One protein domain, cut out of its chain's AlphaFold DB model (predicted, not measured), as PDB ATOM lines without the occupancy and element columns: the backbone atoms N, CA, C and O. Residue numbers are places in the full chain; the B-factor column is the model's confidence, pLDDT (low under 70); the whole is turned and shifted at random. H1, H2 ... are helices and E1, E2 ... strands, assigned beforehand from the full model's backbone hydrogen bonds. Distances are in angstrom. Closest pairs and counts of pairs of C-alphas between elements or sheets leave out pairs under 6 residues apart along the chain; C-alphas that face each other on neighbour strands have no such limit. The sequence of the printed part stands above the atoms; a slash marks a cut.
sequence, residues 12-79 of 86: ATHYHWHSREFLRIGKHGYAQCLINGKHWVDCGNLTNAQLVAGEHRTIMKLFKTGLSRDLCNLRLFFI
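Overview. This is residues 12 to 79 of the 86 residues of an uncharacterized protein of Acinetobacter nosocomialis (UniProt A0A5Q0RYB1). What shape does the backbone make? A strongly twisted, curled sheet of five strands makes the body; the short helix H1 packs on it, and the longer helix H2 lies off to one side, past the link after E5. What is it made of? The 68 printed residues hold five named strands and two named helices, in the order E1 E2 E3 E4 H1 E5 H2, class mixed; the antiparallel sheet runs E4 E3 E2 E1 E5. How large is it? It is compact, with a radius of gyration of the C-alphas of 11.4 A and spans of 28 by 26 by 22 A.

Along the chain. Where are the strands? E1 is residues 14 to 16, beginning at C-alpha (-24.069, -32.560, -49.188), E2 21 to 25, E3 30 to 35, 15.3 A long, E4 39 to 47, 17.8 A, and E5 59 to 61. Where are the helices? H1 is residues 48 to 53, and H2, 18.7 A long, is 66 to 78, ending at C-alpha (-20.338, -34.552, -31.467).

Arrangement. How do the strands pair? E1 to E4 form a meander, each strand the antiparallel neighbour of the one before: N 14 and O 23 are 2.9 A apart, N 32 and O 24 2.8 A, N 33 and O 41 2.8 A. Edge strand E5 is antiparallel to E1, with N 15 and O 60 2.8 A apart. E4 bends by 89 degrees at residue 44. Where do the helices stand? H1 is on the sheet, the C-alphas of Ala 31 and Asn 48 being 4.8 A apart. H2 is only just not on it, with 4 pairs of C-alphas within 10 A; its closest C-alphas with E2 are those of Leu 76 and Ile 25, 7.5 A. In both helices every O i to N i+4 pair is within hydrogen-bond range.

Size, cuts and confidence. How far does it reach? The C-alphas farthest apart, those of Asn 45 and Gly 66, are 31.6 A apart. Is it continuous and confident? The printed part has no cut, the links between named elements are tight, and residue 55 alone is under 70 in pLDDT.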
ATOM      1  N   ALA A  12     -23.004 -38.279 -44.726       93.88
ATOM      2  CA  ALA A  12     -22.931 -37.298 -45.807       93.88
ATOM      3  C   ALA A  12     -23.987 -36.207 -45.596       93.88
ATOM      4  O   ALA A  12     -25.146 -36.529 -45.339       93.88
ATOM      5  N   THR A  13     -23.605 -34.937 -45.731       94.00
ATOM      6  CA  THR A  13     -24.527 -33.796 -45.579       94.00
ATOM      7  C   THR A  13     -24.830 -33.107 -46.905       94.00
ATOM      8  O   THR A  13     -25.903 -32.534 -47.057       94.00
ATOM      9  N   HIS A  14     -23.919 -33.182 -47.875       93.94
ATOM     10  CA  HIS A  14     -24.069 -32.560 -49.188       93.94
ATOM     11  C   HIS A  14     -23.553 -33.486 -50.298       93.94
ATOM     12  O   HIS A  14     -22.898 -34.500 -50.043       93.94
ATOM     13  N   TYR A  15     -23.847 -33.130 -51.543       92.38
ATOM     14  CA  TYR A  15     -23.372 -33.820 -52.735       92.38
ATOM     15  C   TYR A  15     -22.923 -32.813 -53.787       92.38
ATOM     16  O   TYR A  15     -23.648 -31.866 -54.087       92.38
ATOM     17  N   HIS A  16     -21.738 -33.015 -54.354       90.94
ATOM     18  CA  HIS A  16     -21.207 -32.164 -55.410       90.94
ATOM     19  C   HIS A  16     -21.580 -32.733 -56.783       90.94
ATOM     20  O   HIS A  16     -21.111 -33.804 -57.170       90.94
ATOM     21  N   TRP A  17     -22.390 -32.007 -57.555       86.56
ATOM     22  CA  TRP A  17     -22.948 -32.506 -58.815       86.56
ATOM     23  C   TRP A  17     -21.883 -32.738 -59.897       86.56
ATOM     24  O   TRP A  17     -21.913 -33.768 -60.568       86.56
ATOM     25  N   HIS A  18     -20.900 -31.833 -60.030       86.25
ATOM     26  CA  HIS A  18     -19.837 -31.986 -61.037       86.25
ATOM     27  C   HIS A  18     -18.826 -33.089 -60.701       86.25
ATOM     28  O   HIS A  18     -18.640 -33.987 -61.517       86.25
ATOM     29  N   SER A  19     -18.188 -33.063 -59.522       86.06
ATOM     30  CA  SER A  19     -17.222 -34.102 -59.132       86.06
ATOM     31  C   SER A  19     -17.866 -35.446 -58.772       86.06
ATOM     32  O   SER A  19     -17.176 -36.459 -58.711       86.06
ATOM     33  N   ARG A  20     -19.197 -35.498 -58.598       88.19
ATOM     34  CA  ARG A  20     -19.956 -36.704 -58.210       88.19
ATOM     35  C   ARG A  20     -19.479 -37.304 -56.884       88.19
ATOM     36  O   ARG A  20     -19.406 -38.532 -56.717       88.19
ATOM     37  N   GLU A  21     -19.156 -36.419 -55.946       90.19
ATOM     38  CA  GLU A  21     -18.619 -36.741 -54.628       90.19
ATOM     39  C   GLU A  21     -19.604 -36.385 -53.519       90.19
ATOM     40  O   GLU A  21     -20.313 -35.378 -53.567       90.19
ATOM     41  N   PHE A  22     -19.617 -37.214 -52.477       94.25
ATOM     42  CA  PHE A  22     -20.313 -36.884 -51.244       94.25
ATOM     43  C   PHE A  22     -19.447 -35.971 -50.392       94.25
ATOM     44  O   PHE A  22     -18.246 -36.191 -50.240       94.25
ATOM     45  N   LEU A  23     -20.096 -34.979 -49.801       94.19
ATOM     46  CA  LEU A  23     -19.489 -33.990 -48.933       94.19
ATOM     47  C   LEU A  23     -20.133 -34.071 -47.546       94.19
ATOM     48  O   LEU A  23     -21.310 -34.421 -47.398       94.19
ATOM     49  N   ARG A  24     -19.375 -33.728 -46.510       94.50
ATOM     50  CA  ARG A  24     -19.902 -33.573 -45.154       94.50
ATOM     51  C   ARG A  24     -19.264 -32.406 -44.420       94.50
ATOM     52  O   ARG A  24     -18.145 -32.012 -44.725       94.50
ATOM     53  N   ILE A  25     -19.951 -31.917 -43.394       94.25
ATOM     54  CA  ILE A  25     -19.374 -30.969 -42.436       94.25
ATOM     55  C   ILE A  25     -18.266 -31.680 -41.635       94.25
ATOM     56  O   ILE A  25     -18.498 -32.757 -41.058       94.25
ATOM     57  N   GLY A  26     -17.061 -31.107 -41.642       92.75
ATOM     58  CA  GLY A  26     -15.890 -31.579 -40.895       92.75
ATOM     59  C   GLY A  26     -15.765 -30.933 -39.512       92.75
ATOM     60  O   GLY A  26     -16.509 -30.014 -39.177       92.75
ATOM     61  N   LYS A  27     -14.822 -31.418 -38.694       89.94
ATOM     62  CA  LYS A  27     -14.595 -30.919 -37.320       89.94
ATOM     63  C   LYS A  27     -13.812 -29.596 -37.284       89.94
ATOM     64  O   LYS A  27     -14.075 -28.763 -36.429       89.94
ATOM     65  N   HIS A  28     -12.871 -29.391 -38.207       85.19
ATOM     66  CA  HIS A  28     -11.864 -28.318 -38.144       85.19
ATOM     67  C   HIS A  28     -12.156 -27.134 -39.081       85.19
ATOM     68  O   HIS A  28     -11.247 -26.556 -39.660       85.19
ATOM     69  N   GLY A  29     -13.430 -26.786 -39.282       85.56
ATOM     70  CA  GLY A  29     -13.829 -25.647 -40.126       85.56
ATOM     71  C   GLY A  29     -13.843 -25.922 -41.635       85.56
ATOM     72  O   GLY A  29     -14.557 -25.230 -42.362       85.56
ATOM     73  N   TYR A  30     -13.155 -26.966 -42.099       91.19
ATOM     74  CA  TYR A  30     -13.195 -27.428 -43.486       91.19
ATOM     75  C   TYR A  30     -14.239 -28.522 -43.710       91.19
ATOM     76  O   TYR A  30     -14.506 -29.353 -42.836       91.19
ATOM     77  N   ALA A  31     -14.825 -28.509 -44.904       93.00
ATOM     78  CA  ALA A  31     -15.663 -29.587 -45.391       93.00
ATOM     79  C   ALA A  31     -14.825 -30.850 -45.606       93.00
ATOM     80  O   ALA A  31     -13.618 -30.777 -45.814       93.00
ATOM     81  N   GLN A  32     -15.474 -32.009 -45.608       95.00
ATOM     82  CA  GLN A  32     -14.837 -33.284 -45.916       95.00
ATOM     83  C   GLN A  32     -15.454 -33.928 -47.148       95.00
ATOM     84  O   GLN A  32     -16.678 -33.962 -47.273       95.00
ATOM     85  N   CYS A  33     -14.616 -34.489 -48.012       93.50
ATOM     86  CA  CYS A  33     -14.995 -35.176 -49.240       93.50
ATOM     87  C   CYS A  33     -14.781 -36.679 -49.072       93.50
ATOM     88  O   CYS A  33     -13.842 -37.120 -48.403       93.50
ATOM     89  N   LEU A  34     -15.672 -37.474 -49.661       93.94
ATOM     90  CA  LEU A  34     -15.563 -38.925 -49.636       93.94
ATOM     91  C   LEU A  34     -14.710 -39.423 -50.807       93.94
ATOM     92  O   LEU A  34     -15.180 -39.474 -51.943       93.94
ATOM     93  N   ILE A  35     -13.497 -39.878 -50.511       89.31
ATOM     94  CA  ILE A  35     -12.565 -40.443 -51.488       89.31
ATOM     95  C   ILE A  35     -12.790 -41.948 -51.613       89.31
ATOM     96  O   ILE A  35     -12.871 -42.675 -50.615       89.31
ATOM     97  N   ASN A  36     -12.902 -42.421 -52.859       83.44
ATOM     98  CA  ASN A  36     -13.068 -43.835 -53.221       83.44
ATOM     99  C   ASN A  36     -14.217 -44.549 -52.484       83.44
ATOM    100  O   ASN A  36     -14.168 -45.757 -52.267       83.44
ATOM    101  N   GLY A  37     -15.236 -43.801 -52.047       81.62
ATOM    102  CA  GLY A  37     -16.367 -44.346 -51.295       81.62
ATOM    103  C   GLY A  37     -16.044 -44.801 -49.866       81.62
ATOM    104  O   GLY A  37     -16.930 -45.334 -49.205       81.62
ATOM    105  N   LYS A  38     -14.809 -44.609 -49.377       85.88
ATOM    106  CA  LYS A  38     -14.329 -45.217 -48.122       85.88
ATOM    107  C   LYS A  38     -13.876 -44.209 -47.076       85.88
ATOM    108  O   LYS A  38     -14.206 -44.364 -45.903       85.88
ATOM    109  N   HIS A  39     -13.129 -43.183 -47.480       90.88
ATOM    110  CA  HIS A  39     -12.447 -42.298 -46.537       90.88
ATOM    111  C   HIS A  39     -12.923 -40.866 -46.673       90.88
ATOM    112  O   HIS A  39     -13.083 -40.353 -47.775       90.88
ATOM    113  N   TRP A  40     -13.125 -40.222 -45.531       93.38
ATOM    114  CA  TRP A  40     -13.424 -38.803 -45.466       93.38
ATOM    115  C   TRP A  40     -12.139 -38.037 -45.211       93.38
ATOM    116  O   TRP A  40     -11.501 -38.249 -44.182       93.38
ATOM    117  N   VAL A  41     -11.797 -37.150 -46.135       92.88
ATOM    118  CA  VAL A  41     -10.623 -36.276 -46.044       92.88
ATOM    119  C   VAL A  41     -11.071 -34.829 -46.144       92.88
ATOM    120  O   VAL A  41     -12.123 -34.562 -46.723       92.88
ATOM    121  N   ASP A  42     -10.306 -33.905 -45.580       92.56
ATOM    122  CA  ASP A  42     -10.632 -32.484 -45.672       92.56
ATOM    123  C   ASP A  42     -10.516 -32.008 -47.129       92.56
ATOM    124  O   ASP A  42      -9.545 -32.292 -47.832       92.56
ATOM    125  N   CYS A  43     -11.538 -31.298 -47.601       87.38
ATOM    126  CA  CYS A  43     -11.535 -30.671 -48.910       87.38
ATOM    127  C   CYS A  43     -10.688 -29.402 -48.819       87.38
ATOM    128  O   CYS A  43     -11.136 -28.411 -48.246       87.38
ATOM    129  N   GLY A  44      -9.486 -29.410 -49.403       77.19
ATOM    130  CA  GLY A  44      -8.533 -28.296 -49.276       77.19
ATOM    131  C   GLY A  44      -9.083 -26.914 -49.663       77.19
ATOM    132  O   GLY A  44      -8.619 -25.911 -49.134       77.19
ATOM    133  N   ASN A  45     -10.117 -26.860 -50.514       83.81
ATOM    134  CA  ASN A  45     -10.696 -25.613 -51.030       83.81
ATOM    135  C   ASN A  45     -12.152 -25.359 -50.597       83.81
ATOM    136  O   ASN A  45     -12.788 -24.457 -51.138       83.81
ATOM    137  N   LEU A  46     -12.715 -26.154 -49.677       89.12
ATOM    138  CA  LEU A  46     -14.121 -26.018 -49.280       89.12
ATOM    139  C   LEU A  46     -14.273 -25.974 -47.761       89.12
ATOM    140  O   LEU A  46     -13.875 -26.890 -47.044       89.12
ATOM    141  N   THR A  47     -14.903 -24.915 -47.269       91.88
ATOM    142  CA  THR A  47     -15.171 -24.708 -45.844       91.88
ATOM    143  C   THR A  47     -16.554 -25.217 -45.444       91.88
ATOM    144  O   THR A  47     -17.481 -25.317 -46.252       91.88
ATOM    145  N   ASN A  48     -16.727 -25.494 -44.153       92.00
ATOM    146  CA  ASN A  48     -18.036 -25.786 -43.577       92.00
ATOM    147  C   ASN A  48     -19.017 -24.626 -43.793       92.00
ATOM    148  O   ASN A  48     -20.189 -24.866 -44.069       92.00
ATOM    149  N   ALA A  49     -18.541 -23.382 -43.694       89.44
ATOM    150  CA  ALA A  49     -19.369 -22.195 -43.882       89.44
ATOM    151  C   ALA A  49     -19.966 -22.146 -45.297       89.44
ATOM    152  O   ALA A  49     -21.173 -21.963 -45.440       89.44
ATOM    153  N   GLN A  50     -19.154 -22.420 -46.323       89.06
ATOM    154  CA  GLN A  50     -19.604 -22.495 -47.718       89.06
ATOM    155  C   GLN A  50     -20.663 -23.584 -47.945       89.06
ATOM    156  O   GLN A  50     -21.630 -23.365 -48.673       89.06
ATOM    157  N   LEU A  51     -20.523 -24.744 -47.292       89.25
ATOM    158  CA  LEU A  51     -21.543 -25.796 -47.335       89.25
ATOM    159  C   LEU A  51     -22.868 -25.333 -46.707       89.25
ATOM    160  O   LEU A  51     -23.935 -25.496 -47.296       89.25
ATOM    161  N   VAL A  52     -22.809 -24.738 -45.514       88.75
ATOM    162  CA  VAL A  52     -24.005 -24.322 -44.766       88.75
ATOM    163  C   VAL A  52     -24.748 -23.189 -45.472       88.75
ATOM    164  O   VAL A  52     -25.977 -23.267 -45.603       88.75
ATOM    165  N   ALA A  53     -24.012 -22.189 -45.968       84.62
ATOM    166  CA  ALA A  53     -24.557 -21.032 -46.676       84.62
ATOM    167  C   ALA A  53     -25.371 -21.439 -47.916       84.62
ATOM    168  O   ALA A  53     -26.351 -20.787 -48.254       84.62
ATOM    169  N   GLY A  54     -25.045 -22.578 -48.543       70.50
ATOM    170  CA  GLY A  54     -25.807 -23.106 -49.676       70.50
ATOM    171  C   GLY A  54     -25.654 -22.285 -50.959       70.50
ATOM    172  O   GLY A  54     -26.435 -22.464 -51.886       70.50
ATOM    173  N   GLU A  55     -24.649 -21.412 -51.033       63.66
ATOM    174  CA  GLU A  55     -24.425 -20.506 -52.169       63.66
ATOM    175  C   GLU A  55     -23.789 -21.190 -53.392       63.66
ATOM    176  O   GLU A  55     -23.601 -20.581 -54.445       63.66
ATOM    177  N   HIS A  56     -23.478 -22.482 -53.298       72.75
ATOM    178  CA  HIS A  56     -22.848 -23.215 -54.386       72.75
ATOM    179  C   HIS A  56     -23.883 -23.882 -55.292       72.75
ATOM    180  O   HIS A  56     -24.437 -24.925 -54.953       72.75
ATOM    181  N   ARG A  57     -24.048 -23.351 -56.514       77.75
ATOM    182  CA  ARG A  57     -24.874 -23.952 -57.589       77.75
ATOM    183  C   ARG A  57     -24.521 -25.414 -57.896       77.75
ATOM    184  O   ARG A  57     -25.324 -26.139 -58.466       77.75
ATOM    185  N   THR A  58     -23.308 -25.832 -57.547       86.88
ATOM    186  CA  THR A  58     -22.769 -27.168 -57.809       86.88
ATOM    187  C   THR A  58     -22.921 -28.126 -56.629       86.88
ATOM    188  O   THR A  58     -22.632 -29.313 -56.790       86.88
ATOM    189  N   ILE A  59     -23.354 -27.644 -55.458       90.50
ATOM    190  CA  ILE A  59     -23.439 -28.424 -54.222       90.50
ATOM    191  C   ILE A  59     -24.891 -28.489 -53.757       90.50
ATOM    192  O   ILE A  59     -25.515 -27.487 -53.426       90.50
ATOM    193  N   MET A  60     -25.409 -29.706 -53.674       89.94
ATOM    194  CA  MET A  60     -26.762 -29.990 -53.223       89.94
ATOM    195  C   MET A  60     -26.759 -30.416 -51.753       89.94
ATOM    196  O   MET A  60     -25.978 -31.282 -51.355       89.94
ATOM    197  N   LYS A  61     -27.667 -29.850 -50.953       91.06
ATOM    198  CA  LYS A  61     -27.957 -30.320 -49.590       91.06
ATOM    199  C   LYS A  61     -28.646 -31.683 -49.652       91.06
ATOM    200  O   LYS A  61     -29.578 -31.874 -50.428       91.06
ATOM    201  N   LEU A  62     -28.186 -32.629 -48.838       91.19
ATOM    202  CA  LEU A  62     -28.838 -33.928 -48.708       91.19
ATOM    203  C   LEU A  62     -29.894 -33.853 -47.616       91.19
ATOM    204  O   LEU A  62     -29.575 -33.555 -46.468       91.19
ATOM    205  N   PHE A  63     -31.125 -34.188 -47.979       88.69
ATOM    206  CA  PHE A  63     -32.206 -34.389 -47.024       88.69
ATOM    207  C   PHE A  63     -32.229 -35.844 -46.572       88.69
ATOM    208  O   PHE A  63     -31.987 -36.760 -47.368       88.69
ATOM    209  N   LYS A  64     -32.475 -36.063 -45.282       89.50
ATOM    210  CA  LYS A  64     -32.519 -37.399 -44.683       89.50
ATOM    211  C   LYS A  64     -33.711 -37.501 -43.753       89.50
ATOM    212  O   LYS A  64     -34.058 -36.552 -43.069       89.50
ATOM    213  N   THR A  65     -34.280 -38.695 -43.644       90.12
ATOM    214  CA  THR A  65     -35.395 -38.968 -42.732       90.12
ATOM    215  C   THR A  65     -35.095 -40.157 -41.818       90.12
ATOM    216  O   THR A  65     -34.175 -40.953 -42.065       90.12
ATOM    217  N   GLY A  66     -35.849 -40.241 -40.718       90.56
ATOM    218  CA  GLY A  66     -35.738 -41.300 -39.711       90.56
ATOM    219  C   GLY A  66     -34.336 -41.426 -39.108       90.56
ATOM    220  O   GLY A  66     -33.606 -40.445 -38.974       90.56
ATOM    221  N   LEU A  67     -33.926 -42.668 -38.827       90.00
ATOM    222  CA  LEU A  67     -32.644 -42.989 -38.189       90.00
ATOM    223  C   LEU A  67     -31.431 -42.397 -38.928       90.00
ATOM    224  O   LEU A  67     -30.433 -42.036 -38.308       90.00
ATOM    225  N   SER A  68     -31.510 -42.260 -40.257       90.12
ATOM    226  CA  SER A  68     -30.427 -41.679 -41.060       90.12
ATOM    227  C   SER A  68     -30.188 -40.202 -40.820       90.12
ATOM    228  O   SER A  68     -29.036 -39.759 -40.795       90.12
ATOM    229  N   ARG A  69     -31.260 -39.461 -40.566       93.25
ATOM    230  CA  ARG A  69     -31.187 -38.070 -40.143       93.25
ATOM    231  C   ARG A  69     -30.625 -37.975 -38.735       93.25
ATOM    232  O   ARG A  69     -29.695 -37.209 -38.497       93.25
ATOM    233  N   ASP A  70     -31.156 -38.787 -37.828       92.88
ATOM    234  CA  ASP A  70     -30.852 -38.693 -36.404       92.88
ATOM    235  C   ASP A  70     -29.386 -39.056 -36.125       92.88
ATOM    236  O   ASP A  70     -28.686 -38.304 -35.451       92.88
ATOM    237  N   LEU A  71     -28.860 -40.119 -36.746       92.25
ATOM    238  CA  LEU A  71     -27.439 -40.478 -36.643       92.25
ATOM    239  C   LEU A  71     -26.517 -39.435 -37.291       92.25
ATOM    240  O   LEU A  71     -25.433 -39.156 -36.769       92.25
ATOM    241  N   CYS A  72     -26.928 -38.820 -38.405       92.62
ATOM    242  CA  CYS A  72     -26.139 -37.747 -39.003       92.62
ATOM    243  C   CYS A  72     -26.107 -36.504 -38.101       92.62
ATOM    244  O   CYS A  72     -25.042 -35.920 -37.895       92.62
ATOM    245  N   ASN A  73     -27.247 -36.128 -37.520       94.31
ATOM    246  CA  ASN A  73     -27.355 -35.013 -36.583       94.31
ATOM    247  C   ASN A  73     -26.603 -35.275 -35.276       94.31
ATOM    248  O   ASN A  73     -25.948 -34.366 -34.769       94.31
ATOM    249  N   LEU A  74     -26.604 -36.514 -34.779       93.88
ATOM    250  CA  LEU A  74     -25.816 -36.919 -33.618       93.88
ATOM    251  C   LEU A  74     -24.314 -36.742 -33.877       93.88
ATOM    252  O   LEU A  74     -23.609 -36.151 -33.062       93.88
ATOM    253  N   ARG A  75     -23.814 -37.161 -35.048       94.56
ATOM    254  CA  ARG A  75     -22.423 -36.874 -35.437       94.56
ATOM    255  C   ARG A  75     -22.156 -35.369 -35.481       94.56
ATOM    256  O   ARG A  75     -21.118 -34.933 -34.993       94.56
ATOM    257  N   LEU A  76     -23.046 -34.589 -36.100       94.06
ATOM    258  CA  LEU A  76     -22.898 -33.131 -36.200       94.06
ATOM    259  C   LEU A  76     -22.815 -32.484 -34.810       94.06
ATOM    260  O   LEU A  76     -21.993 -31.596 -34.603       94.06
ATOM    261  N   PHE A  77     -23.599 -32.979 -33.853       94.38
ATOM    262  CA  PHE A  77     -23.515 -32.578 -32.455       94.38
ATOM    263  C   PHE A  77     -22.147 -32.914 -31.838       94.38
ATOM    264  O   PHE A  77     -21.504 -32.028 -31.284       94.38
ATOM    265  N   PHE A  78     -21.643 -34.141 -32.011       93.50
ATOM    266  CA  PHE A  78     -20.338 -34.552 -31.467       93.50
ATOM    267  C   PHE A  78     -19.140 -33.775 -32.024       93.50
ATOM    268  O   PHE A  78     -18.120 -33.653 -31.351       93.50
ATOM    269  N   ILE A  79     -19.242 -33.243 -33.244       92.19
ATOM    270  CA  ILE A  79     -18.198 -32.380 -33.816       92.19
ATOM    271  C   ILE A  79     -18.411 -30.890 -33.500       92.19
ATOM    272  O   ILE A  79     -17.688 -30.061 -34.045       92.19
TER     273      ILE A  79